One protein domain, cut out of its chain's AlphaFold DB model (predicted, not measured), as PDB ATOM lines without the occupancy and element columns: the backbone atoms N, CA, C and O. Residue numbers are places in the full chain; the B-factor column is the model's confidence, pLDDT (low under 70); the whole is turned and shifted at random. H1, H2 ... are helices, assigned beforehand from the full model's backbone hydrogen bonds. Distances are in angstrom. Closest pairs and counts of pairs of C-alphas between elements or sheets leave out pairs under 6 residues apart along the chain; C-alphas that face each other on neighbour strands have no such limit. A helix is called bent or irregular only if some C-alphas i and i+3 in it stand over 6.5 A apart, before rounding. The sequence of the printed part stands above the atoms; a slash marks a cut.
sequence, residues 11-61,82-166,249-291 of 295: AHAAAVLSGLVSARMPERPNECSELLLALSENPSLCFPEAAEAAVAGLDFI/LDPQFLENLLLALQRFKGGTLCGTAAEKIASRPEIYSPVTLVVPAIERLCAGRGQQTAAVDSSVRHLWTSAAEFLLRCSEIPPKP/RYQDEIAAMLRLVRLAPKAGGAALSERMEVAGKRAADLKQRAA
ATOM      1  N   ALA A  11     -15.211 -55.805  15.066       80.88
ATOM      2  CA  ALA A  11     -16.052 -55.559  13.892       80.88
ATOM      3  C   ALA A  11     -16.745 -54.178  13.873       80.88
ATOM      4  O   ALA A  11     -16.811 -53.533  12.833       80.88
ATOM      5  N   HIS A  12     -17.255 -53.698  15.010       85.62
ATOM      6  CA  HIS A  12     -17.868 -52.373  15.097       85.62
ATOM      7  C   HIS A  12     -16.817 -51.262  14.997       85.62
ATOM      8  O   HIS A  12     -17.048 -50.268  14.318       85.62
ATOM      9  N   ALA A  13     -15.645 -51.443  15.617       85.62
ATOM     10  CA  ALA A  13     -14.538 -50.496  15.481       85.62
ATOM     11  C   ALA A  13     -14.055 -50.399  14.021       85.62
ATOM     12  O   ALA A  13     -13.903 -49.293  13.506       85.62
ATOM     13  N   ALA A  14     -13.906 -51.539  13.337       87.44
ATOM     14  CA  ALA A  14     -13.577 -51.591  11.914       87.44
ATOM     15  C   ALA A  14     -14.614 -50.848  11.056       87.44
ATOM     16  O   ALA A  14     -14.235 -50.012  10.241       87.44
ATOM     17  N   ALA A  15     -15.912 -51.088  11.287       91.31
ATOM     18  CA  ALA A  15     -16.999 -50.445  10.545       91.31
ATOM     19  C   ALA A  15     -17.064 -48.923  10.763       91.31
ATOM     20  O   ALA A  15     -17.291 -48.168   9.818       91.31
ATOM     21  N   VAL A  16     -16.845 -48.456  11.996       93.00
ATOM     22  CA  VAL A  16     -16.809 -47.017  12.300       93.00
ATOM     23  C   VAL A  16     -15.618 -46.352  11.613       93.00
ATOM     24  O   VAL A  16     -15.774 -45.288  11.014       93.00
ATOM     25  N   LEU A  17     -14.437 -46.972  11.664       92.38
ATOM     26  CA  LEU A  17     -13.228 -46.418  11.052       92.38
ATOM     27  C   LEU A  17     -13.301 -46.420   9.523       92.38
ATOM     28  O   LEU A  17     -12.987 -45.402   8.909       92.38
ATOM     29  N   SER A  18     -13.752 -47.510   8.899       93.69
ATOM     30  CA  SER A  18     -13.917 -47.568   7.442       93.69
ATOM     31  C   SER A  18     -14.994 -46.601   6.948       93.69
ATOM     32  O   SER A  18     -14.769 -45.901   5.960       93.69
ATOM     33  N   GLY A  19     -16.112 -46.476   7.672       94.31
ATOM     34  CA  GLY A  19     -17.159 -45.495   7.382       94.31
ATOM     35  C   GLY A  19     -16.660 -44.053   7.483       94.31
ATOM     36  O   GLY A  19     -16.914 -43.250   6.585       94.31
ATOM     37  N   LEU A  20     -15.889 -43.729   8.527       94.56
ATOM     38  CA  LEU A  20     -15.281 -42.408   8.693       94.56
ATOM     39  C   LEU A  20     -14.309 -42.084   7.554       94.56
ATOM     40  O   LEU A  20     -14.399 -41.006   6.965       94.56
ATOM     41  N   VAL A  21     -13.397 -43.009   7.239       94.94
ATOM     42  CA  VAL A  21     -12.417 -42.826   6.162       94.94
ATOM     43  C   VAL A  21     -13.131 -42.660   4.825       94.94
ATOM     44  O   VAL A  21     -12.845 -41.706   4.112       94.94
ATOM     45  N   SER A  22     -14.106 -43.515   4.504       94.31
ATOM     46  CA  SER A  22     -14.867 -43.419   3.255       94.31
ATOM     47  C   SER A  22     -15.600 -42.081   3.119       94.31
ATOM     48  O   SER A  22     -15.563 -41.487   2.043       94.31
ATOM     49  N   ALA A  23     -16.221 -41.591   4.196       92.62
ATOM     50  CA  ALA A  23     -16.956 -40.329   4.184       92.62
ATOM     51  C   ALA A  23     -16.036 -39.105   4.068       92.62
ATOM     52  O   ALA A  23     -16.409 -38.113   3.450       92.62
ATOM     53  N   ARG A  24     -14.840 -39.152   4.672       92.62
ATOM     54  CA  ARG A  24     -13.946 -37.986   4.761       92.62
ATOM     55  C   ARG A  24     -12.843 -37.950   3.716       92.62
ATOM     56  O   ARG A  24     -12.364 -36.861   3.427       92.62
ATOM     57  N   MET A  25     -12.465 -39.074   3.107       92.81
ATOM     58  CA  MET A  25     -11.393 -39.117   2.102       92.81
ATOM     59  C   MET A  25     -11.565 -38.114   0.942       92.81
ATOM     60  O   MET A  25     -10.560 -37.517   0.564       92.81
ATOM     61  N   PRO A  26     -12.774 -37.864   0.389       90.75
ATOM     62  CA  PRO A  26     -12.940 -36.914  -0.718       90.75
ATOM     63  C   PRO A  26     -12.643 -35.454  -0.341       90.75
ATOM     64  O   PRO A  26     -12.156 -34.693  -1.177       90.75
ATOM     65  N   GLU A  27     -12.932 -35.068   0.905       88.88
ATOM     66  CA  GLU A  27     -12.870 -33.680   1.395       88.88
ATOM     67  C   GLU A  27     -11.614 -33.397   2.226       88.88
ATOM     68  O   GLU A  27     -11.062 -32.298   2.186       88.88
ATOM     69  N   ARG A  28     -11.173 -34.393   3.000       91.75
ATOM     70  CA  ARG A  28     -10.080 -34.321   3.980       91.75
ATOM     71  C   ARG A  28      -9.095 -35.489   3.831       91.75
ATOM     72  O   ARG A  28      -8.891 -36.272   4.763       91.75
ATOM     73  N   PRO A  29      -8.480 -35.643   2.645       93.81
ATOM     74  CA  PRO A  29      -7.559 -36.742   2.368       93.81
ATOM     75  C   PRO A  29      -6.302 -36.707   3.244       93.81
ATOM     76  O   PRO A  29      -5.861 -37.759   3.709       93.81
ATOM     77  N   ASN A  30      -5.751 -35.517   3.513       94.31
ATOM     78  CA  ASN A  30      -4.555 -35.348   4.344       94.31
ATOM     79  C   ASN A  30      -4.800 -35.929   5.750       94.31
ATOM     80  O   ASN A  30      -4.069 -36.817   6.191       94.31
ATOM     81  N   GLU A  31      -5.895 -35.523   6.392       94.44
ATOM     82  CA  GLU A  31      -6.298 -35.975   7.723       94.44
ATOM     83  C   GLU A  31      -6.601 -37.485   7.752       94.44
ATOM     84  O   GLU A  31      -6.223 -38.180   8.697       94.44
ATOM     85  N   CYS A  32      -7.229 -38.026   6.701       95.19
ATOM     86  CA  CYS A  32      -7.445 -39.471   6.577       95.19
ATOM     87  C   CYS A  32      -6.124 -40.252   6.504       95.19
ATOM     88  O   CYS A  32      -5.998 -41.294   7.146       95.19
ATOM     89  N   SER A  33      -5.126 -39.763   5.760       95.31
ATOM     90  CA  SER A  33      -3.816 -40.427   5.680       95.31
ATOM     91  C   SER A  33      -3.048 -40.387   7.003       95.31
ATOM     92  O   SER A  33      -2.424 -41.379   7.375       95.31
ATOM     93  N   GLU A  34      -3.134 -39.278   7.743       95.25
ATOM     94  CA  GLU A  34      -2.548 -39.142   9.081       95.25
ATOM     95  C   GLU A  34      -3.202 -40.104  10.073       95.25
ATOM     96  O   GLU A  34      -2.503 -40.809  10.804       95.25
ATOM     97  N   LEU A  35      -4.536 -40.195  10.053       94.75
ATOM     98  CA  LEU A  35      -5.279 -41.154  10.865       94.75
ATOM     99  C   LEU A  35      -4.839 -42.590  10.560       94.75
ATOM    100  O   LEU A  35      -4.542 -43.342  11.485       94.75
ATOM    101  N   LEU A  36      -4.769 -42.976   9.283       94.44
ATOM    102  CA  LEU A  36      -4.342 -44.321   8.889       94.44
ATOM    103  C   LEU A  36      -2.916 -44.622   9.350       94.44
ATOM    104  O   LEU A  36      -2.657 -45.727   9.829       94.44
ATOM    105  N   LEU A  37      -2.002 -43.653   9.243       93.88
ATOM    106  CA  LEU A  37      -0.634 -43.813   9.721       93.88
ATOM    107  C   LEU A  37      -0.597 -44.013  11.241       93.88
ATOM    108  O   LEU A  37       0.055 -44.951  11.695       93.88
ATOM    109  N   ALA A  38      -1.346 -43.218  12.009       93.38
ATOM    110  CA  ALA A  38      -1.441 -43.365  13.462       93.38
ATOM    111  C   ALA A  38      -2.066 -44.712  13.878       93.38
ATOM    112  O   ALA A  38      -1.591 -45.369  14.803       93.38
ATOM    113  N   LEU A  39      -3.100 -45.178  13.167       90.94
ATOM    114  CA  LEU A  39      -3.687 -46.505  13.395       90.94
ATOM    115  C   LEU A  39      -2.681 -47.621  13.095       90.94
ATOM    116  O   LEU A  39      -2.637 -48.615  13.818       90.94
ATOM    117  N   SER A  40      -1.839 -47.429  12.075       90.31
ATOM    118  CA  SER A  40      -0.833 -48.404  11.650       90.31
ATOM    119  C   SER A  40       0.240 -48.692  12.708       90.31
ATOM    120  O   SER A  40       0.901 -49.729  12.643       90.31
ATOM    121  N   GLU A  41       0.418 -47.802  13.690       89.88
ATOM    122  CA  GLU A  41       1.362 -47.986  14.797       89.88
ATOM    123  C   GLU A  41       0.918 -49.091  15.765       89.88
ATOM    124  O   GLU A  41       1.751 -49.700  16.434       89.88
ATOM    125  N   ASN A  42      -0.384 -49.389  15.810       88.50
ATOM    126  CA  ASN A  42      -0.965 -50.388  16.698       88.50
ATOM    127  C   ASN A  42      -1.563 -51.545  15.882       88.50
ATOM    128  O   ASN A  42      -2.655 -51.398  15.332       88.50
ATOM    129  N   PRO A  43      -0.937 -52.741  15.857       84.62
ATOM    130  CA  PRO A  43      -1.413 -53.875  15.054       84.62
ATOM    131  C   PRO A  43      -2.868 -54.294  15.315       84.62
ATOM    132  O   PRO A  43      -3.531 -54.812  14.421       84.62
ATOM    133  N   SER A  44      -3.379 -54.064  16.529       84.56
ATOM    134  CA  SER A  44      -4.773 -54.336  16.910       84.56
ATOM    135  C   SER A  44      -5.796 -53.393  16.263       84.56
ATOM    136  O   SER A  44      -6.982 -53.705  16.275       84.56
ATOM    137  N   LEU A  45      -5.349 -52.257  15.719       82.94
ATOM    138  CA  LEU A  45      -6.174 -51.241  15.057       82.94
ATOM    139  C   LEU A  45      -6.007 -51.242  13.525       82.94
ATOM    140  O   LEU A  45      -6.657 -50.457  12.834       82.94
ATOM    141  N   CYS A  46      -5.169 -52.131  12.981       85.69
ATOM    142  CA  CYS A  46      -4.941 -52.292  11.544       85.69
ATOM    143  C   CYS A  46      -6.087 -53.061  10.860       85.69
ATOM    144  O   CYS A  46      -5.889 -54.170  10.356       85.69
ATOM    145  N   PHE A  47      -7.287 -52.483  10.849       89.00
ATOM    146  CA  PHE A  47      -8.457 -53.043  10.168       89.00
ATOM    147  C   PHE A  47      -8.331 -52.879   8.640       89.00
ATOM    148  O   PHE A  47      -8.286 -51.734   8.173       89.00
ATOM    149  N   PRO A  48      -8.251 -53.969   7.846       90.06
ATOM    150  CA  PRO A  48      -8.118 -53.887   6.387       90.06
ATOM    151  C   PRO A  48      -9.209 -53.042   5.724       90.06
ATOM    152  O   PRO A  48      -8.918 -52.296   4.796       90.06
ATOM    153  N   GLU A  49     -10.426 -53.065   6.267       91.75
ATOM    154  CA  GLU A  49     -11.587 -52.335   5.760       91.75
ATOM    155  C   GLU A  49     -11.352 -50.817   5.739       91.75
ATOM    156  O   GLU A  49     -11.823 -50.125   4.838       91.75
ATOM    157  N   ALA A  50     -10.610 -50.277   6.713       92.69
ATOM    158  CA  ALA A  50     -10.280 -48.852   6.751       92.69
ATOM    159  C   ALA A  50      -9.255 -48.476   5.669       92.69
ATOM    160  O   ALA A  50      -9.377 -47.431   5.030       92.69
ATOM    161  N   ALA A  51      -8.272 -49.344   5.429       93.75
ATOM    162  CA  ALA A  51      -7.280 -49.156   4.377       93.75
ATOM    163  C   ALA A  51      -7.892 -49.314   2.974       93.75
ATOM    164  O   ALA A  51      -7.615 -48.516   2.081       93.75
ATOM    165  N   GLU A  52      -8.778 -50.293   2.789       94.94
ATOM    166  CA  GLU A  52      -9.550 -50.483   1.558       94.94
ATOM    167  C   GLU A  52     -10.458 -49.284   1.275       94.94
ATOM    168  O   GLU A  52     -10.460 -48.772   0.154       94.94
ATOM    169  N   ALA A  53     -11.159 -48.773   2.295       95.25
ATOM    170  CA  ALA A  53     -11.968 -47.562   2.181       95.25
ATOM    171  C   ALA A  53     -11.130 -46.346   1.760       95.25
ATOM    172  O   ALA A  53     -11.573 -45.552   0.931       95.25
ATOM    173  N   ALA A  54      -9.903 -46.218   2.274       95.94
ATOM    174  CA  ALA A  54      -8.984 -45.158   1.870       95.94
ATOM    175  C   ALA A  54      -8.611 -45.262   0.386       95.94
ATOM    176  O   ALA A  54      -8.718 -44.284  -0.355       95.94
ATOM    177  N   VAL A  55      -8.215 -46.457  -0.068       96.69
ATOM    178  CA  VAL A  55      -7.827 -46.708  -1.466       96.69
ATOM    179  C   VAL A  55      -9.015 -46.553  -2.421       96.69
ATOM    180  O   VAL A  55      -8.857 -46.045  -3.533       96.69
ATOM    181  N   ALA A  56     -10.222 -46.943  -2.009       95.56
ATOM    182  CA  ALA A  56     -11.450 -46.663  -2.752       95.56
ATOM    183  C   ALA A  56     -11.724 -45.150  -2.819       95.56
ATOM    184  O   ALA A  56     -11.996 -44.615  -3.892       95.56
ATOM    185  N   GLY A  57     -11.558 -44.450  -1.694       95.19
ATOM    186  CA  GLY A  57     -11.759 -43.010  -1.558       95.19
ATOM    187  C   GLY A  57     -10.882 -42.150  -2.475       95.19
ATOM    188  O   GLY A  57     -11.303 -41.063  -2.866       95.19
ATOM    189  N   LEU A  58      -9.707 -42.649  -2.887       96.06
ATOM    190  CA  LEU A  58      -8.827 -41.970  -3.849       96.06
ATOM    191  C   LEU A  58      -9.533 -41.608  -5.163       96.06
ATOM    192  O   LEU A  58      -9.167 -40.607  -5.779       96.06
ATOM    193  N   ASP A  59     -10.543 -42.374  -5.587       95.06
ATOM    194  CA  ASP A  59     -11.292 -42.111  -6.826       95.06
ATOM    195  C   ASP A  59     -12.167 -40.856  -6.719       95.06
ATOM    196  O   ASP A  59     -12.430 -40.185  -7.715       95.06
ATOM    197  N   PHE A  60     -12.544 -40.470  -5.504       92.69
ATOM    198  CA  PHE A  60     -13.484 -39.380  -5.254       92.69
ATOM    199  C   PHE A  60     -12.801 -38.063  -4.870       92.69
ATOM    200  O   PHE A  60     -13.443 -37.012  -4.889       92.69
ATOM    201  N   ILE A  61     -11.494 -38.073  -4.591       91.81
ATOM    202  CA  ILE A  61     -10.728 -36.843  -4.342       91.81
ATOM    203  C   ILE A  61     -10.786 -35.938  -5.579       91.81
ATOM    204  O   ILE A  61     -10.585 -36.386  -6.714       91.81
ATOM    205  N   LEU A  82      -3.779 -30.986  -1.607       89.81
ATOM    206  CA  LEU A  82      -3.082 -32.217  -1.236       89.81
ATOM    207  C   LEU A  82      -1.615 -31.902  -0.906       89.81
ATOM    208  O   LEU A  82      -0.912 -31.297  -1.719       89.81
ATOM    209  N   ASP A  83      -1.162 -32.330   0.269       90.94
ATOM    210  CA  ASP A  83       0.228 -32.183   0.722       90.94
ATOM    211  C   ASP A  83       1.054 -33.405   0.280       90.94
ATOM    212  O   ASP A  83       0.568 -34.525   0.396       90.94
ATOM    213  N   PRO A  84       2.308 -33.278  -0.188       94.38
ATOM    214  CA  PRO A  84       3.211 -34.424  -0.359       94.38
ATOM    215  C   PRO A  84       3.251 -35.426   0.810       94.38
ATOM    216  O   PRO A  84       3.412 -36.625   0.575       94.38
ATOM    217  N   GLN A  85       3.074 -34.959   2.053       94.19
ATOM    218  CA  GLN A  85       2.997 -35.799   3.253       94.19
ATOM    219  C   GLN A  85       1.832 -36.798   3.199       94.19
ATOM    220  O   GLN A  85       1.953 -37.900   3.728       94.19
ATOM    221  N   PHE A  86       0.732 -36.464   2.515       95.31
ATOM    222  CA  PHE A  86      -0.416 -37.356   2.342       95.31
ATOM    223  C   PHE A  86      -0.023 -38.681   1.687       95.31
ATOM    224  O   PHE A  86      -0.384 -39.750   2.176       95.31
ATOM    225  N   LEU A  87       0.751 -38.625   0.599       95.31
ATOM    226  CA  LEU A  87       1.184 -39.825  -0.120       95.31
ATOM    227  C   LEU A  87       2.182 -40.652   0.694       95.31
ATOM    228  O   LEU A  87       2.116 -41.882   0.679       95.31
ATOM    229  N   GLU A  88       3.083 -39.981   1.412       94.25
ATOM    230  CA  GLU A  88       4.021 -40.630   2.330       94.25
ATOM    231  C   GLU A  88       3.264 -41.387   3.429       94.25
ATOM    232  O   GLU A  88       3.440 -42.597   3.580       94.25
ATOM    233  N   ASN A  89       2.360 -40.701   4.131       95.00
ATOM    234  CA  ASN A  89       1.554 -41.275   5.204       95.00
ATOM    235  C   ASN A  89       0.698 -42.434   4.700       95.00
ATOM    236  O   ASN A  89       0.672 -43.491   5.326       95.00
ATOM    237  N   LEU A  90       0.039 -42.264   3.550       95.62
ATOM    238  CA  LEU A  90      -0.805 -43.292   2.955       95.62
ATOM    239  C   LEU A  90      -0.002 -44.565   2.660       95.62
ATOM    240  O   LEU A  90      -0.371 -45.635   3.130       95.62
ATOM    241  N   LEU A  91       1.113 -44.475   1.931       93.81
ATOM    242  CA  LEU A  91       1.891 -45.664   1.565       93.81
ATOM    243  C   LEU A  91       2.548 -46.337   2.782       93.81
ATOM    244  O   LEU A  91       2.567 -47.568   2.863       93.81
ATOM    245  N   LEU A  92       3.044 -45.553   3.748       91.62
ATOM    246  CA  LEU A  92       3.622 -46.074   4.993       91.62
ATOM    247  C   LEU A  92       2.577 -46.694   5.928       91.62
ATOM    248  O   LEU A  92       2.897 -47.642   6.649       91.62
ATOM    249  N   ALA A  93       1.343 -46.189   5.909       92.94
ATOM    250  CA  ALA A  93       0.229 -46.805   6.607       92.94
ATOM    251  C   ALA A  93      -0.129 -48.137   5.941       92.94
ATOM    252  O   ALA A  93      -0.067 -49.179   6.591       92.94
ATOM    253  N   LEU A  94      -0.425 -48.117   4.634       93.06
ATOM    254  CA  LEU A  94      -0.913 -49.269   3.867       93.06
ATOM    255  C   LEU A  94       0.001 -50.498   3.968       93.06
ATOM    256  O   LEU A  94      -0.510 -51.610   4.057       93.06
ATOM    257  N   GLN A  95       1.327 -50.326   4.041       88.69
ATOM    258  CA  GLN A  95       2.252 -51.460   4.199       88.69
ATOM    259  C   GLN A  95       2.079 -52.255   5.503       88.69
ATOM    260  O   GLN A  95       2.548 -53.389   5.588       88.69
ATOM    261  N   ARG A  96       1.453 -51.672   6.534       87.81
ATOM    262  CA  ARG A  96       1.201 -52.338   7.821       87.81
ATOM    263  C   ARG A  96      -0.180 -52.985   7.891       87.81
ATOM    264  O   ARG A  96      -0.411 -53.822   8.764       87.81
ATOM    265  N   PHE A  97      -1.089 -52.622   6.988       85.56
ATOM    266  CA  PHE A  97      -2.384 -53.281   6.873       85.56
ATOM    267  C   PHE A  97      -2.221 -54.618   6.148       85.56
ATOM    268  O   PHE A  97      -1.393 -54.777   5.250       85.56
ATOM    269  N   LYS A  98      -3.019 -55.613   6.545       68.00
ATOM    270  CA  LYS A  98      -3.009 -56.954   5.944       68.00
ATOM    271  C   LYS A  98      -3.703 -56.927   4.576       68.00
ATOM    272  O   LYS A  98      -4.810 -57.422   4.434       68.00
ATOM    273  N   GLY A  99      -3.046 -56.336   3.582       63.69
ATOM    274  CA  GLY A  99      -3.516 -56.246   2.203       63.69
ATOM    275  C   GLY A  99      -2.327 -56.112   1.262       63.69
ATOM    276  O   GLY A  99      -1.877 -55.006   0.975       63.69
ATOM    277  N   GLY A 100      -1.790 -57.246   0.798       65.94
ATOM    278  CA  GLY A 100      -0.508 -57.299   0.080       65.94
ATOM    279  C   GLY A 100      -0.445 -56.479  -1.217       65.94
ATOM    280  O   GLY A 100       0.646 -56.232  -1.724       65.94
ATOM    281  N   THR A 101      -1.591 -56.039  -1.745       86.94
ATOM    282  CA  THR A 101      -1.708 -55.288  -3.004       86.94
ATOM    283  C   THR A 101      -2.128 -53.826  -2.830       86.94
ATOM    284  O   THR A 101      -2.099 -53.086  -3.811       86.94
ATOM    285  N   LEU A 102      -2.472 -53.370  -1.615       93.00
ATOM    286  CA  LEU A 102      -3.081 -52.047  -1.411       93.00
ATOM    287  C   LEU A 102      -2.165 -50.890  -1.825       93.00
ATOM    288  O   LEU A 102      -2.629 -49.957  -2.477       93.00
ATOM    289  N   CYS A 103      -0.865 -50.961  -1.517       93.88
ATOM    290  CA  CYS A 103       0.093 -49.937  -1.951       93.88
ATOM    291  C   CYS A 103       0.157 -49.835  -3.484       93.88
ATOM    292  O   CYS A 103       0.161 -48.732  -4.028       93.88
ATOM    293  N   GLY A 104       0.139 -50.980  -4.179       94.19
ATOM    294  CA  GLY A 104       0.156 -51.030  -5.641       94.19
ATOM    295  C   GLY A 104      -1.119 -50.453  -6.254       94.19
ATOM    296  O   GLY A 104      -1.042 -49.630  -7.162       94.19
ATOM    297  N   THR A 105      -2.290 -50.812  -5.719       96.06
ATOM    298  CA  THR A 105      -3.575 -50.251  -6.166       96.06
ATOM    299  C   THR A 105      -3.658 -48.745  -5.918       96.06
ATOM    300  O   THR A 105      -4.132 -48.012  -6.783       96.06
ATOM    301  N   ALA A 106      -3.177 -48.264  -4.767       96.69
ATOM    302  CA  ALA A 106      -3.113 -46.834  -4.485       96.69
ATOM    303  C   ALA A 106      -2.206 -46.112  -5.491       96.69
ATOM    304  O   ALA A 106      -2.615 -45.110  -6.076       96.69
ATOM    305  N   ALA A 107      -1.005 -46.647  -5.730       96.88
ATOM    306  CA  ALA A 107      -0.047 -46.080  -6.671       96.88
ATOM    307  C   ALA A 107      -0.615 -45.977  -8.094       96.88
ATOM    308  O   ALA A 107      -0.458 -44.931  -8.718       96.88
ATOM    309  N   GLU A 108      -1.316 -47.009  -8.567       97.31
ATOM    310  CA  GLU A 108      -1.976 -47.012  -9.880       97.31
ATOM    311  C   GLU A 108      -3.036 -45.904  -9.981       97.31
ATOM    312  O   GLU A 108      -2.995 -45.085 -10.896       97.31
ATOM    313  N   LYS A 109      -3.943 -45.807  -8.997       97.25
ATOM    314  CA  LYS A 109      -5.002 -44.779  -8.972       97.25
ATOM    315  C   LYS A 109      -4.454 -43.352  -8.944       97.25
ATOM    316  O   LYS A 109      -5.034 -42.444  -9.541       97.25
ATOM    317  N   ILE A 110      -3.349 -43.150  -8.229       97.12
ATOM    318  CA  ILE A 110      -2.646 -41.867  -8.169       97.12
ATOM    319  C   ILE A 110      -2.013 -41.561  -9.532       97.12
ATOM    320  O   ILE A 110      -2.198 -40.471 -10.073       97.12
ATOM    321  N   ALA A 111      -1.293 -42.528 -10.106       96.81
ATOM    322  CA  ALA A 111      -0.610 -42.388 -11.386       96.81
ATOM    323  C   ALA A 111      -1.570 -42.122 -12.556       96.81
ATOM    324  O   ALA A 111      -1.227 -41.369 -13.471       96.81
ATOM    325  N   SER A 112      -2.776 -42.692 -12.520       96.94
ATOM    326  CA  SER A 112      -3.774 -42.539 -13.579       96.94
ATOM    327  C   SER A 112      -4.474 -41.172 -13.592       96.94
ATOM    328  O   SER A 112      -5.227 -40.897 -14.524       96.94
ATOM    329  N   ARG A 113      -4.261 -40.316 -12.576       96.12
ATOM    330  CA  ARG A 113      -4.977 -39.035 -12.389       96.12
ATOM    331  C   ARG A 113      -4.038 -37.850 -12.102       96.12
ATOM    332  O   ARG A 113      -4.134 -37.220 -11.042       96.12
ATOM    333  N   PRO A 114      -3.114 -37.516 -13.021       94.62
ATOM    334  CA  PRO A 114      -2.112 -36.464 -12.821       94.62
ATOM    335  C   PRO A 114      -2.697 -35.045 -12.684       94.62
ATOM    336  O   PRO A 114      -2.005 -34.135 -12.234       94.62
ATOM    337  N   GLU A 115      -3.952 -34.826 -13.073       91.44
ATOM    338  CA  GLU A 115      -4.678 -33.567 -12.890       91.44
ATOM    339  C   GLU A 115      -5.066 -33.300 -11.430       91.44
ATOM    340  O   GLU A 115      -5.114 -32.141 -11.020       91.44
ATOM    341  N   ILE A 116      -5.306 -34.361 -10.653       93.19
ATOM    342  CA  ILE A 116      -5.575 -34.283  -9.213       93.19
ATOM    343  C   ILE A 116      -4.273 -34.482  -8.439       93.19
ATOM    344  O   ILE A 116      -3.904 -33.668  -7.593       93.19
ATOM    345  N   TYR A 117      -3.532 -35.535  -8.779       95.50
ATOM    346  CA  TYR A 117      -2.268 -35.888  -8.150       95.50
ATOM    347  C   TYR A 117      -1.097 -35.375  -8.988       95.50
ATOM    348  O   TYR A 117      -0.393 -36.135  -9.651       95.50
ATOM    349  N   SER A 118      -0.898 -34.055  -8.967       95.56
ATOM    350  CA  SER A 118       0.118 -33.389  -9.790       95.56
ATOM    351  C   SER A 118       1.508 -34.008  -9.618       95.56
ATOM    352  O   SER A 118       2.059 -33.988  -8.508       95.56
ATOM    353  N   PRO A 119       2.148 -34.475 -10.709       97.00
ATOM    354  CA  PRO A 119       3.509 -34.980 -10.636       97.00
ATOM    355  C   PRO A 119       4.494 -33.941 -10.090       97.00
ATOM    356  O   PRO A 119       5.358 -34.268  -9.285       97.00
ATOM    357  N   VAL A 120       4.323 -32.669 -10.456       96.38
ATOM    358  CA  VAL A 120       5.250 -31.584 -10.094       96.38
ATOM    359  C   VAL A 120       5.157 -31.199  -8.619       96.38
ATOM    360  O   VAL A 120       6.193 -31.010  -7.973       96.38
ATOM    361  N   THR A 121       3.937 -31.029  -8.100       95.25
ATOM    362  CA  THR A 121       3.716 -30.457  -6.760       95.25
ATOM    363  C   THR A 121       3.465 -31.503  -5.685       95.25
ATOM    364  O   THR A 121       3.696 -31.202  -4.521       95.25
ATOM    365  N   LEU A 122       3.016 -32.709  -6.055       96.31
ATOM    366  CA  LEU A 122       2.630 -33.754  -5.106       96.31
ATOM    367  C   LEU A 122       3.531 -34.990  -5.199       96.31
ATOM    368  O   LEU A 122       4.201 -35.332  -4.227       96.31
ATOM    369  N   VAL A 123       3.580 -35.647  -6.364       97.62
ATOM    370  CA  VAL A 123       4.222 -36.970  -6.493       97.62
ATOM    371  C   VAL A 123       5.740 -36.887  -6.351       97.62
ATOM    372  O   VAL A 123       6.310 -37.648  -5.574       97.62
ATOM    373  N   VAL A 124       6.414 -35.963  -7.049       97.50
ATOM    374  CA  VAL A 124       7.882 -35.836  -6.948       97.50
ATOM    375  C   VAL A 124       8.331 -35.528  -5.514       97.50
ATOM    376  O   VAL A 124       9.175 -36.270  -5.010       97.50
ATOM    377  N   PRO A 125       7.764 -34.525  -4.812       97.19
ATOM    378  CA  PRO A 125       8.137 -34.276  -3.421       97.19
ATOM    379  C   PRO A 125       7.799 -35.440  -2.474       97.19
ATOM    380  O   PRO A 125       8.551 -35.702  -1.538       97.19
ATOM    381  N   ALA A 126       6.710 -36.179  -2.712       96.00
ATOM    382  CA  ALA A 126       6.390 -37.372  -1.924       96.00
ATOM    383  C   ALA A 126       7.424 -38.492  -2.126       96.00
ATOM    384  O   ALA A 126       7.857 -39.118  -1.159       96.00
ATOM    385  N   ILE A 127       7.874 -38.712  -3.368       95.56
ATOM    386  CA  ILE A 127       8.957 -39.658  -3.668       95.56
ATOM    387  C   ILE A 127      10.251 -39.219  -2.976       95.56
ATOM    388  O   ILE A 127      10.939 -40.076  -2.434       95.56
ATOM    389  N   GLU A 128      10.585 -37.922  -2.952       94.94
ATOM    390  CA  GLU A 128      11.760 -37.404  -2.227       94.94
ATOM    391  C   GLU A 128      11.713 -37.761  -0.737       94.94
ATOM    392  O   GLU A 128      12.700 -38.266  -0.199       94.94
ATOM    393  N   ARG A 129      10.556 -37.565  -0.095       93.12
ATOM    394  CA  ARG A 129      10.333 -37.879   1.324       93.12
ATOM    395  C   ARG A 129      10.478 -39.368   1.621       93.12
ATOM    396  O   ARG A 129      11.310 -39.757   2.441       93.12
ATOM    397  N   LEU A 130       9.775 -40.204   0.858       91.19
ATOM    398  CA  LEU A 130       9.893 -41.661   0.951       91.19
ATOM    399  C   LEU A 130      11.341 -42.102   0.701       91.19
ATOM    400  O   LEU A 130      11.903 -42.901   1.441       91.19
ATOM    401  N   CYS A 131      12.015 -41.514  -0.283       88.19
ATOM    402  CA  CYS A 131      13.408 -41.814  -0.583       88.19
ATOM    403  C   CYS A 131      14.398 -41.387   0.513       88.19
ATOM    404  O   CYS A 131      15.470 -41.989   0.608       88.19
ATOM    405  N   ALA A 132      14.084 -40.360   1.304       87.12
ATOM    406  CA  ALA A 132      14.900 -39.933   2.437       87.12
ATOM    407  C   ALA A 132      14.779 -40.913   3.620       87.12
ATOM    408  O   ALA A 132      15.772 -41.196   4.285       87.12
ATOM    409  N   GLY A 133      13.604 -41.519   3.821       75.25
ATOM    410  CA  GLY A 133      13.344 -42.550   4.836       75.25
ATOM    411  C   GLY A 133      13.752 -43.980   4.438       75.25
ATOM    412  O   GLY A 133      13.194 -44.948   4.960       75.25
ATOM    413  N   ARG A 134      14.685 -44.150   3.487       60.50
ATOM    414  CA  ARG A 134      14.978 -45.411   2.761       60.50
ATOM    415  C   ARG A 134      15.431 -46.620   3.603       60.50
ATOM    416  O   ARG A 134      15.610 -47.698   3.051       60.50
ATOM    417  N   GLY A 135      15.606 -46.478   4.915       58.00
ATOM    418  CA  GLY A 135      16.054 -47.556   5.807       58.00
ATOM    419  C   GLY A 135      14.951 -48.436   6.411       58.00
ATOM    420  O   GLY A 135      15.279 -49.377   7.126       58.00
ATOM    421  N   GLN A 136      13.667 -48.129   6.184       61.75
ATOM    422  CA  GLN A 136      12.541 -48.722   6.937       61.75
ATOM    423  C   GLN A 136      11.383 -49.241   6.057       61.75
ATOM    424  O   GLN A 136      10.327 -49.596   6.579       61.75
ATOM    425  N   GLN A 137      11.543 -49.262   4.730       74.06
ATOM    426  CA  GLN A 137      10.448 -49.556   3.797       74.06
ATOM    427  C   GLN A 137      10.378 -51.026   3.384       74.06
ATOM    428  O   GLN A 137      11.385 -51.719   3.261       74.06
ATOM    429  N   THR A 138       9.150 -51.498   3.169       81.00
ATOM    430  CA  THR A 138       8.862 -52.837   2.648       81.00
ATOM    431  C   THR A 138       8.995 -52.884   1.122       81.00
ATOM    432  O   THR A 138       8.824 -51.875   0.435       81.00
ATOM    433  N   ALA A 139       9.189 -54.083   0.558       85.06
ATOM    434  CA  ALA A 139       9.263 -54.279  -0.896       85.06
ATOM    435  C   ALA A 139       8.007 -53.789  -1.655       85.06
ATOM    436  O   ALA A 139       8.102 -53.405  -2.821       85.06
ATOM    437  N   ALA A 140       6.839 -53.787  -1.000       83.44
ATOM    438  CA  ALA A 140       5.585 -53.282  -1.561       83.44
ATOM    439  C   ALA A 140       5.561 -51.747  -1.677       83.44
ATOM    440  O   ALA A 140       5.027 -51.204  -2.645       83.44
ATOM    441  N   VAL A 141       6.160 -51.033  -0.718       86.12
ATOM    442  CA  VAL A 141       6.335 -49.576  -0.825       86.12
ATOM    443  C   VAL A 141       7.364 -49.264  -1.904       86.12
ATOM    444  O   VAL A 141       7.092 -48.435  -2.766       86.12
ATOM    445  N   ASP A 142       8.476 -49.998  -1.953       89.25
ATOM    446  CA  ASP A 142       9.496 -49.817  -2.992       89.25
ATOM    447  C   ASP A 142       8.944 -50.026  -4.414       89.25
ATOM    448  O   ASP A 142       9.314 -49.302  -5.344       89.25
ATOM    449  N   SER A 143       8.067 -51.016  -4.620       91.19
ATOM    450  CA  SER A 143       7.421 -51.240  -5.921       91.19
ATOM    451  C   SER A 143       6.432 -50.132  -6.280       91.19
ATOM    452  O   SER A 143       6.413 -49.693  -7.430       91.19
ATOM    453  N   SER A 144       5.685 -49.632  -5.299       93.31
ATOM    454  CA  SER A 144       4.731 -48.530  -5.461       93.31
ATOM    455  C   SER A 144       5.441 -47.212  -5.776       93.31
ATOM    456  O   SER A 144       5.074 -46.521  -6.722       93.31
ATOM    457  N   VAL A 145       6.527 -46.902  -5.061       93.44
ATOM    458  CA  VAL A 145       7.391 -45.743  -5.333       93.44
ATOM    459  C   VAL A 145       7.995 -45.841  -6.731       93.44
ATOM    460  O   VAL A 145       8.011 -44.850  -7.456       93.44
ATOM    461  N   ARG A 146       8.446 -47.031  -7.150       94.12
ATOM    462  CA  ARG A 146       8.951 -47.248  -8.514       94.12
ATOM    463  C   ARG A 146       7.871 -47.003  -9.565       94.12
ATOM    464  O   ARG A 146       8.161 -46.355 -10.563       94.12
ATOM    465  N   HIS A 147       6.653 -47.494  -9.347       95.88
ATOM    466  CA  HIS A 147       5.533 -47.253 -10.255       95.88
ATOM    467  C   HIS A 147       5.217 -45.755 -10.368       95.88
ATOM    468  O   HIS A 147       5.199 -45.218 -11.473       95.88
ATOM    469  N   LEU A 148       5.081 -45.056  -9.236       97.12
ATOM    470  CA  LEU A 148       4.854 -43.607  -9.209       97.12
ATOM    471  C   LEU A 148       5.983 -42.831  -9.893       97.12
ATOM    472  O   LEU A 148       5.713 -41.891 -10.639       97.12
ATOM    473  N   TRP A 149       7.240 -43.233  -9.677       97.69
ATOM    474  CA  TRP A 149       8.398 -42.638 -10.340       97.69
ATOM    475  C   TRP A 149       8.301 -42.781 -11.861       97.69
ATOM    476  O   TRP A 149       8.439 -41.786 -12.572       97.69
ATOM    477  N   THR A 150       8.018 -43.990 -12.359       97.56
ATOM    478  CA  THR A 150       7.901 -44.269 -13.797       97.56
ATOM    479  C   THR A 150       6.767 -43.460 -14.416       97.56
ATOM    480  O   THR A 150       6.992 -42.727 -15.379       97.56
ATOM    481  N   SER A 151       5.574 -43.507 -13.822       97.81
ATOM    482  CA  SER A 151       4.398 -42.791 -14.322       97.81
ATOM    483  C   SER A 151       4.595 -41.270 -14.312       97.81
ATOM    484  O   SER A 151       4.233 -40.589 -15.274       97.81
ATOM    485  N   ALA A 152       5.229 -40.721 -13.268       97.94
ATOM    486  CA  ALA A 152       5.573 -39.303 -13.196       97.94
ATOM    487  C   ALA A 152       6.617 -38.905 -14.253       97.94
ATOM    488  O   ALA A 152       6.449 -37.880 -14.915       97.94
ATOM    489  N   ALA A 153       7.666 -39.710 -14.448       98.00
ATOM    490  CA  ALA A 153       8.688 -39.463 -15.463       98.00
ATOM    491  C   ALA A 153       8.087 -39.468 -16.877       98.00
ATOM    492  O   ALA A 153       8.331 -38.549 -17.660       98.00
ATOM    493  N   GLU A 154       7.251 -40.456 -17.194       97.38
ATOM    494  CA  GLU A 154       6.557 -40.530 -18.478       97.38
ATOM    495  C   GLU A 154       5.610 -39.350 -18.695       97.38
ATOM    496  O   GLU A 154       5.614 -38.757 -19.774       97.38
ATOM    497  N   PHE A 155       4.822 -38.975 -17.682       97.44
ATOM    498  CA  PHE A 155       3.947 -37.806 -17.757       97.44
ATOM    499  C   PHE A 155       4.740 -36.530 -18.046       97.44
ATOM    500  O   PHE A 155       4.425 -35.808 -18.992       97.44
ATOM    501  N   LEU A 156       5.791 -36.274 -17.265       97.44
ATOM    502  CA  LEU A 156       6.610 -35.078 -17.422       97.44
ATOM    503  C   LEU A 156       7.260 -35.049 -18.806       97.44
ATOM    504  O   LEU A 156       7.251 -34.004 -19.454       97.44
ATOM    505  N   LEU A 157       7.791 -36.178 -19.292       97.19
ATOM    506  CA  LEU A 157       8.394 -36.255 -20.626       97.19
ATOM    507  C   LEU A 157       7.361 -35.964 -21.717       97.19
ATOM    508  O   LEU A 157       7.626 -35.151 -22.600       97.19
ATOM    509  N   ARG A 158       6.147 -36.525 -21.624       96.25
ATOM    510  CA  ARG A 158       5.068 -36.208 -22.576       96.25
ATOM    511  C   ARG A 158       4.749 -34.710 -22.629       96.25
ATOM    512  O   ARG A 158       4.442 -34.205 -23.706       96.25
ATOM    513  N   CYS A 159       4.813 -34.005 -21.499       91.38
ATOM    514  CA  CYS A 159       4.477 -32.580 -21.425       91.38
ATOM    515  C   CYS A 159       5.644 -31.642 -21.782       91.38
ATOM    516  O   CYS A 159       5.413 -30.603 -22.402       91.38
ATOM    517  N   SER A 160       6.877 -32.004 -21.414       94.00
ATOM    518  CA  SER A 160       8.027 -31.089 -21.362       94.00
ATOM    519  C   SER A 160       9.328 -31.635 -21.964       94.00
ATOM    520  O   SER A 160      10.382 -31.021 -21.816       94.00
ATOM    521  N   GLU A 161       9.309 -32.748 -22.703       93.06
ATOM    522  CA  GLU A 161      10.503 -33.203 -23.443       93.06
ATOM    523  C   GLU A 161      10.906 -32.225 -24.564       93.06
ATOM    524  O   GLU A 161      12.088 -32.106 -24.917       93.06
ATOM    525  N   ILE A 162       9.924 -31.494 -25.106       90.38
ATOM    526  CA  ILE A 162      10.116 -30.477 -26.140       90.38
ATOM    527  C   ILE A 162       9.717 -29.101 -25.584       90.38
ATOM    528  O   ILE A 162       8.584 -28.925 -25.132       90.38
ATOM    529  N   PRO A 163      10.605 -28.096 -25.656       89.50
ATOM    530  CA  PRO A 163      10.311 -26.752 -25.177       89.50
ATOM    531  C   PRO A 163       9.153 -26.064 -25.924       89.50
ATOM    532  O   PRO A 163       9.061 -26.178 -27.154       89.50
ATOM    533  N   PRO A 164       8.313 -25.264 -25.236       88.62
ATOM    534  CA  PRO A 164       7.298 -24.442 -25.883       88.62
ATOM    535  C   PRO A 164       7.932 -23.452 -26.865       88.62
ATOM    536  O   PRO A 164       8.785 -22.643 -26.493       88.62
ATOM    537  N   LYS A 165       7.484 -23.476 -28.123       85.12
ATOM    538  CA  LYS A 165       7.966 -22.542 -29.146       85.12
ATOM    539  C   LYS A 165       7.413 -21.133 -28.888       85.12
ATOM    540  O   LYS A 165       6.208 -21.004 -28.642       85.12
ATOM    541  N   PRO A 166       8.245 -20.079 -28.953       81.25
ATOM    542  CA  PRO A 166       7.755 -18.711 -28.874       81.25
ATOM    543  C   PRO A 166       6.848 -18.397 -30.075       81.25
ATOM    544  O   PRO A 166       7.105 -18.893 -31.175       81.25
ATOM    545  N   ARG A 249       5.174 -23.155 -16.460       93.69
ATOM    546  CA  ARG A 249       4.826 -24.568 -16.258       93.69
ATOM    547  C   ARG A 249       5.922 -25.504 -16.779       93.69
ATOM    548  O   ARG A 249       6.349 -26.384 -16.048       93.69
ATOM    549  N   TYR A 250       6.409 -25.264 -17.995       95.19
ATOM    550  CA  TYR A 250       7.523 -26.014 -18.580       95.19
ATOM    551  C   TYR A 250       8.768 -25.995 -17.678       95.19
ATOM    552  O   TYR A 250       9.369 -27.031 -17.423       95.19
ATOM    553  N   GLN A 251       9.137 -24.833 -17.133       95.25
ATOM    554  CA  GLN A 251      10.273 -24.725 -16.210       95.25
ATOM    555  C   GLN A 251      10.060 -25.529 -14.921       95.25
ATOM    556  O   GLN A 251      10.995 -26.181 -14.455       95.25
ATOM    557  N   ASP A 252       8.852 -25.496 -14.357       96.25
ATOM    558  CA  ASP A 252       8.516 -26.246 -13.143       96.25
ATOM    559  C   ASP A 252       8.527 -27.768 -13.403       96.25
ATOM    560  O   ASP A 252       9.032 -28.537 -12.583       96.25
ATOM    561  N   GLU A 253       8.056 -28.205 -14.576       97.25
ATOM    562  CA  GLU A 253       8.105 -29.603 -15.031       97.25
ATOM    563  C   GLU A 253       9.548 -30.088 -15.254       97.25
ATOM    564  O   GLU A 253       9.913 -31.157 -14.766       97.25
ATOM    565  N   ILE A 254      10.407 -29.287 -15.899       97.81
ATOM    566  CA  ILE A 254      11.841 -29.595 -16.048       97.81
ATOM    567  C   ILE A 254      12.533 -29.680 -14.682       97.81
ATOM    568  O   ILE A 254      13.317 -30.596 -14.437       97.81
ATOM    569  N   ALA A 255      12.240 -28.759 -13.761       97.50
ATOM    570  CA  ALA A 255      12.795 -28.819 -12.410       97.50
ATOM    571  C   ALA A 255      12.362 -30.103 -11.676       97.50
ATOM    572  O   ALA A 255      13.172 -30.731 -10.992       97.50
ATOM    573  N   ALA A 256      11.107 -30.531 -11.847       97.75
ATOM    574  CA  ALA A 256      10.611 -31.795 -11.313       97.75
ATOM    575  C   ALA A 256      11.317 -33.017 -11.929       97.75
ATOM    576  O   ALA A 256      11.729 -33.900 -11.178       97.75
ATOM    577  N   MET A 257      11.548 -33.039 -13.249       97.56
ATOM    578  CA  MET A 257      12.330 -34.096 -13.910       97.56
ATOM    579  C   MET A 257      13.735 -34.222 -13.320       97.56
ATOM    580  O   MET A 257      14.171 -35.316 -12.972       97.56
ATOM    581  N   LEU A 258      14.446 -33.100 -13.161       97.00
ATOM    582  CA  LEU A 258      15.813 -33.103 -12.635       97.00
ATOM    583  C   LEU A 258      15.883 -33.593 -11.181       97.00
ATOM    584  O   LEU A 258      16.885 -34.188 -10.785       97.00
ATOM    585  N   ARG A 259      14.825 -33.373 -10.389       97.25
ATOM    586  CA  ARG A 259      14.684 -33.993  -9.064       97.25
ATOM    587  C   ARG A 259      14.467 -35.503  -9.179       97.25
ATOM    588  O   ARG A 259      15.191 -36.251  -8.528       97.25
ATOM    589  N   LEU A 260      13.571 -35.964 -10.057       96.25
ATOM    590  CA  LEU A 260      13.323 -37.397 -10.279       96.25
ATOM    591  C   LEU A 260      14.554 -38.171 -10.747       96.25
ATOM    592  O   LEU A 260      14.752 -39.296 -10.290       96.25
ATOM    593  N   VAL A 261      15.392 -37.588 -11.609       96.44
ATOM    594  CA  VAL A 261      16.644 -38.214 -12.075       96.44
ATOM    595  C   VAL A 261      17.530 -38.624 -10.892       96.44
ATOM    596  O   VAL A 261      18.063 -39.731 -10.870       96.44
ATOM    597  N   ARG A 262      17.623 -37.787  -9.849       94.44
ATOM    598  CA  ARG A 262      18.408 -38.080  -8.630       94.44
ATOM    599  C   ARG A 262      17.828 -39.229  -7.801       94.44
ATOM    600  O   ARG A 262      18.519 -39.794  -6.959       94.44
ATOM    601  N   LEU A 263      16.558 -39.551  -8.020       93.31
ATOM    602  CA  LEU A 263      15.798 -40.569  -7.297       93.31
ATOM    603  C   LEU A 263      15.584 -41.831  -8.139       93.31
ATOM    604  O   LEU A 263      14.791 -42.683  -7.745       93.31
ATOM    605  N   ALA A 264      16.265 -41.947  -9.285       92.06
ATOM    606  CA  ALA A 264      16.040 -43.016 -10.245       92.06
ATOM    607  C   ALA A 264      16.102 -44.412  -9.593       92.06
ATOM    608  O   ALA A 264      17.037 -44.714  -8.839       92.06
ATOM    609  N   PRO A 265      15.123 -45.291  -9.873       88.50
ATOM    610  CA  PRO A 265      15.145 -46.649  -9.362       88.50
ATOM    611  C   PRO A 265      16.300 -47.428  -9.997       88.50
ATOM    612  O   PRO A 265      16.556 -47.325 -11.197       88.50
ATOM    613  N   LYS A 266      16.964 -48.277  -9.199       81.44
ATOM    614  CA  LYS A 266      18.082 -49.124  -9.662       81.44
ATOM    615  C   LYS A 266      17.706 -50.038 -10.835       81.44
ATOM    616  O   LYS A 266      18.555 -50.362 -11.654       81.44
ATOM    617  N   ALA A 267      16.443 -50.456 -10.905       81.50
ATOM    618  CA  ALA A 267      15.906 -51.280 -11.980       81.50
ATOM    619  C   ALA A 267      14.890 -50.478 -12.807       81.50
ATOM    620  O   ALA A 267      13.982 -49.872 -12.238       81.50
ATOM    621  N   GLY A 268      15.034 -50.501 -14.136       77.81
ATOM    622  CA  GLY A 268      14.050 -49.969 -15.092       77.81
ATOM    623  C   GLY A 268      14.042 -48.448 -15.307       77.81
ATOM    624  O   GLY A 268      13.334 -47.987 -16.193       77.81
ATOM    625  N   GLY A 269      14.825 -47.664 -14.554       88.38
ATOM    626  CA  GLY A 269      14.802 -46.193 -14.640       88.38
ATOM    627  C   GLY A 269      15.758 -45.558 -15.658       88.38
ATOM    628  O   GLY A 269      15.548 -44.415 -16.052       88.38
ATOM    629  N   ALA A 270      16.798 -46.273 -16.103       91.62
ATOM    630  CA  ALA A 270      17.932 -45.676 -16.824       91.62
ATOM    631  C   ALA A 270      17.533 -44.911 -18.101       91.62
ATOM    632  O   ALA A 270      17.912 -43.754 -18.263       91.62
ATOM    633  N   ALA A 271      16.710 -45.516 -18.964       94.81
ATOM    634  CA  ALA A 271      16.297 -44.901 -20.228       94.81
ATOM    635  C   ALA A 271      15.433 -43.640 -20.030       94.81
ATOM    636  O   ALA A 271      15.559 -42.665 -20.773       94.81
ATOM    637  N   LEU A 272      14.554 -43.635 -19.021       96.50
ATOM    638  CA  LEU A 272      13.732 -42.466 -18.691       96.50
ATOM    639  C   LEU A 272      14.585 -41.347 -18.084       96.50
ATOM    640  O   LEU A 272      14.408 -40.186 -18.451       96.50
ATOM    641  N   SER A 273      15.540 -41.689 -17.214       96.62
ATOM    642  CA  SER A 273      16.488 -40.723 -16.649       96.62
ATOM    643  C   SER A 273      17.321 -40.043 -17.730       96.62
ATOM    644  O   SER A 273      17.401 -38.818 -17.741       96.62
ATOM    645  N   GLU A 274      17.865 -40.804 -18.681       96.62
ATOM    646  CA  GLU A 274      18.648 -40.251 -19.792       96.62
ATOM    647  C   GLU A 274      17.829 -39.243 -20.617       96.62
ATOM    648  O   GLU A 274      18.278 -38.123 -20.874       96.62
ATOM    649  N   ARG A 275      16.583 -39.586 -20.970       97.56
ATOM    650  CA  ARG A 275      15.684 -38.668 -21.691       97.56
ATOM    651  C   ARG A 275      15.386 -37.397 -20.899       97.56
ATOM    652  O   ARG A 275      15.412 -36.305 -21.471       97.56
ATOM    653  N   MET A 276      15.131 -37.517 -19.595       97.75
ATOM    654  CA  MET A 276      14.894 -36.367 -18.714       97.75
ATOM    655  C   MET A 276      16.127 -35.462 -18.606       97.75
ATOM    656  O   MET A 276      15.997 -34.238 -18.647       97.75
ATOM    657  N   GLU A 277      17.330 -36.031 -18.529       96.81
ATOM    658  CA  GLU A 277      18.578 -35.264 -18.535       96.81
ATOM    659  C   GLU A 277      18.787 -34.518 -19.854       96.81
ATOM    660  O   GLU A 277      19.155 -33.342 -19.852       96.81
ATOM    661  N   VAL A 278      18.516 -35.169 -20.989       96.88
ATOM    662  CA  VAL A 278      18.568 -34.527 -22.310       96.88
ATOM    663  C   VAL A 278      17.561 -33.377 -22.397       96.88
ATOM    664  O   VAL A 278      17.913 -32.294 -22.869       96.88
ATOM    665  N   ALA A 279      16.330 -33.565 -21.911       96.19
ATOM    666  CA  ALA A 279      15.327 -32.501 -21.847       96.19
ATOM    667  C   ALA A 279      15.791 -31.329 -20.961       96.19
ATOM    668  O   ALA A 279      15.678 -30.167 -21.360       96.19
ATOM    669  N   GLY A 280      16.394 -31.623 -19.804       95.94
ATOM    670  CA  GLY A 280      16.982 -30.623 -18.913       95.94
ATOM    671  C   GLY A 280      18.120 -29.828 -19.559       95.94
ATOM    672  O   GLY A 280      18.154 -28.602 -19.440       95.94
ATOM    673  N   LYS A 281      19.012 -30.492 -20.308       94.88
ATOM    674  CA  LYS A 281      20.082 -29.831 -21.079       94.88
ATOM    675  C   LYS A 281      19.506 -28.887 -22.137       94.88
ATOM    676  O   LYS A 281      19.871 -27.716 -22.163       94.88
ATOM    677  N   ARG A 282      18.518 -29.338 -22.921       93.94
ATOM    678  CA  ARG A 282      17.817 -28.484 -23.905       93.94
ATOM    679  C   ARG A 282      17.194 -27.244 -23.253       93.94
ATOM    680  O   ARG A 282      17.254 -26.155 -23.821       93.94
ATOM    681  N   ALA A 283      16.596 -27.401 -22.072       92.88
ATOM    682  CA  ALA A 283      16.018 -26.289 -21.319       92.88
ATOM    683  C   ALA A 283      17.087 -25.273 -20.874       92.88
ATOM    684  O   ALA A 283      16.868 -24.062 -20.958       92.88
ATOM    685  N   ALA A 284      18.246 -25.759 -20.420       91.12
ATOM    686  CA  ALA A 284      19.375 -24.923 -20.028       91.12
ATOM    687  C   ALA A 284      19.943 -24.140 -21.222       91.12
ATOM    688  O   ALA A 284      20.108 -22.922 -21.121       91.12
ATOM    689  N   ASP A 285      20.137 -24.799 -22.367       90.94
ATOM    690  CA  ASP A 285      20.629 -24.170 -23.601       90.94
ATOM    691  C   ASP A 285      19.692 -23.051 -24.077       90.94
ATOM    692  O   ASP A 285      20.134 -21.971 -24.472       90.94
ATOM    693  N   LEU A 286      18.375 -23.273 -24.007       86.69
ATOM    694  CA  LEU A 286      17.387 -22.244 -24.332       86.69
ATOM    695  C   LEU A 286      17.463 -21.040 -23.397       86.69
ATOM    696  O   LEU A 286      17.354 -19.903 -23.857       86.69
ATOM    697  N   LYS A 287      17.648 -21.275 -22.095       83.88
ATOM    698  CA  LYS A 287      17.786 -20.197 -21.113       83.88
ATOM    699  C   LYS A 287      19.049 -19.375 -21.369       83.88
ATOM    700  O   LYS A 287      18.989 -18.154 -21.266       83.88
ATOM    701  N   GLN A 288      20.156 -20.022 -21.737       82.81
ATOM    702  CA  GLN A 288      21.410 -19.346 -22.084       82.81
ATOM    703  C   GLN A 288      21.271 -18.499 -23.353       82.81
ATOM    704  O   GLN A 288      21.670 -17.341 -23.351       82.81
ATOM    705  N   ARG A 289      20.628 -19.019 -24.408       81.69
ATOM    706  CA  ARG A 289      20.364 -18.259 -25.649       81.69
ATOM    707  C   ARG A 289      19.428 -17.066 -25.453       81.69
ATOM    708  O   ARG A 289      19.460 -16.134 -26.248       81.69
ATOM    709  N   ALA A 290      18.555 -17.122 -24.449       72.12
ATOM    710  CA  ALA A 290      17.612 -16.055 -24.133       72.12
ATOM    711  C   ALA A 290      18.186 -14.985 -23.186       72.12
ATOM    712  O   ALA A 290      17.553 -13.942 -23.014       72.12
ATOM    713  N   ALA A 291      19.341 -15.227 -22.555       62.28
ATOM    714  CA  ALA A 291      20.013 -14.212 -21.757       62.28
ATOM    715  C   ALA A 291      20.588 -13.138 -22.701       62.28
ATOM    716  O   ALA A 291      21.264 -13.496 -23.668       62.28
TER     717      ALA A 291
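What this domain is: This is residues 11 to 61, 82 to 166 and 249 to 291 of the 295 residues of an uncharacterized protein of Acidobacteria bacterium (UniProt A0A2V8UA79). Picture a rod of stacked helices in two rows, with the chain winding back and forth between them: H1, H3, H5 and H7 run the same way in one row, H2, H4, H6 and H8 run back in the other, and H9 packs on H7 and H8 at one end. The printed part has 179 residues with nine named helices, H1 to H9 in order, and no named strand; it is all helix, an up-and-down bundle, each helix running against the one before. It is compact, with a radius of gyration of the C-alphas of 17.9 A, and spans 65 by 31 by 21 A.

How they stand to each other: Each residue pair named here gives the closest C-alphas of two helices. Start at H1, residues 11 to 24, which touches H3, residues 48 to 57, at Ser 18 and Ala 50, 3.9 A. H2, residues 29 to 40, forms a hairpin with H3 and touches H4, residues 84 to 94, at Leu 37 and Ala 93, 4.4 A. H5, residues 102 to 111, forms a hairpin with H4 and touches H3 at Val 55 and Ala 106, 5.6 A. The hub H7, residues 139 to 160, touches H5 at a shallow tilt of 5 degrees, at Gly 104 and Ser 144, 5.2 A. H6, residues 119 to 132, forms a hairpin with H7 and touches H4 at Pro 84 and Ala 126, 4.6 A. H8, residues 249 to 262, touches H6 at Val 120 and Ala 256, 5.5 A, and forms a hairpin with H9, residues 270 to 290. Every O i to N i+4 pair is within hydrogen-bond range in H1, H2, H3, H4, H5, H7 and H9, against 7 of 10 in H6 and 9 of 10 in H8.

Where its parts are: Find C-alpha 11 at (-16.052, -55.559, 13.892), where H1 begins. H7 runs 31.0 A from C-alpha 139, and H9 runs 30.5 A to C-alpha 290 at (17.612, -16.055, -24.133). H6 is only just irregular: C-alphas 121 and 124 are 6.8 A apart.

The domain as a whole: The C-alphas farthest apart, of His 12 and Arg 289, are 65.5 A apart. Residues 62 to 81 and 167 to 248 are not printed, with gaps of 9.5 A and 14.2 A between C-alphas. Of the links printed whole, none is long. The pLDDT is under 70 at residues 98 to 100, 134 to 136 and 291.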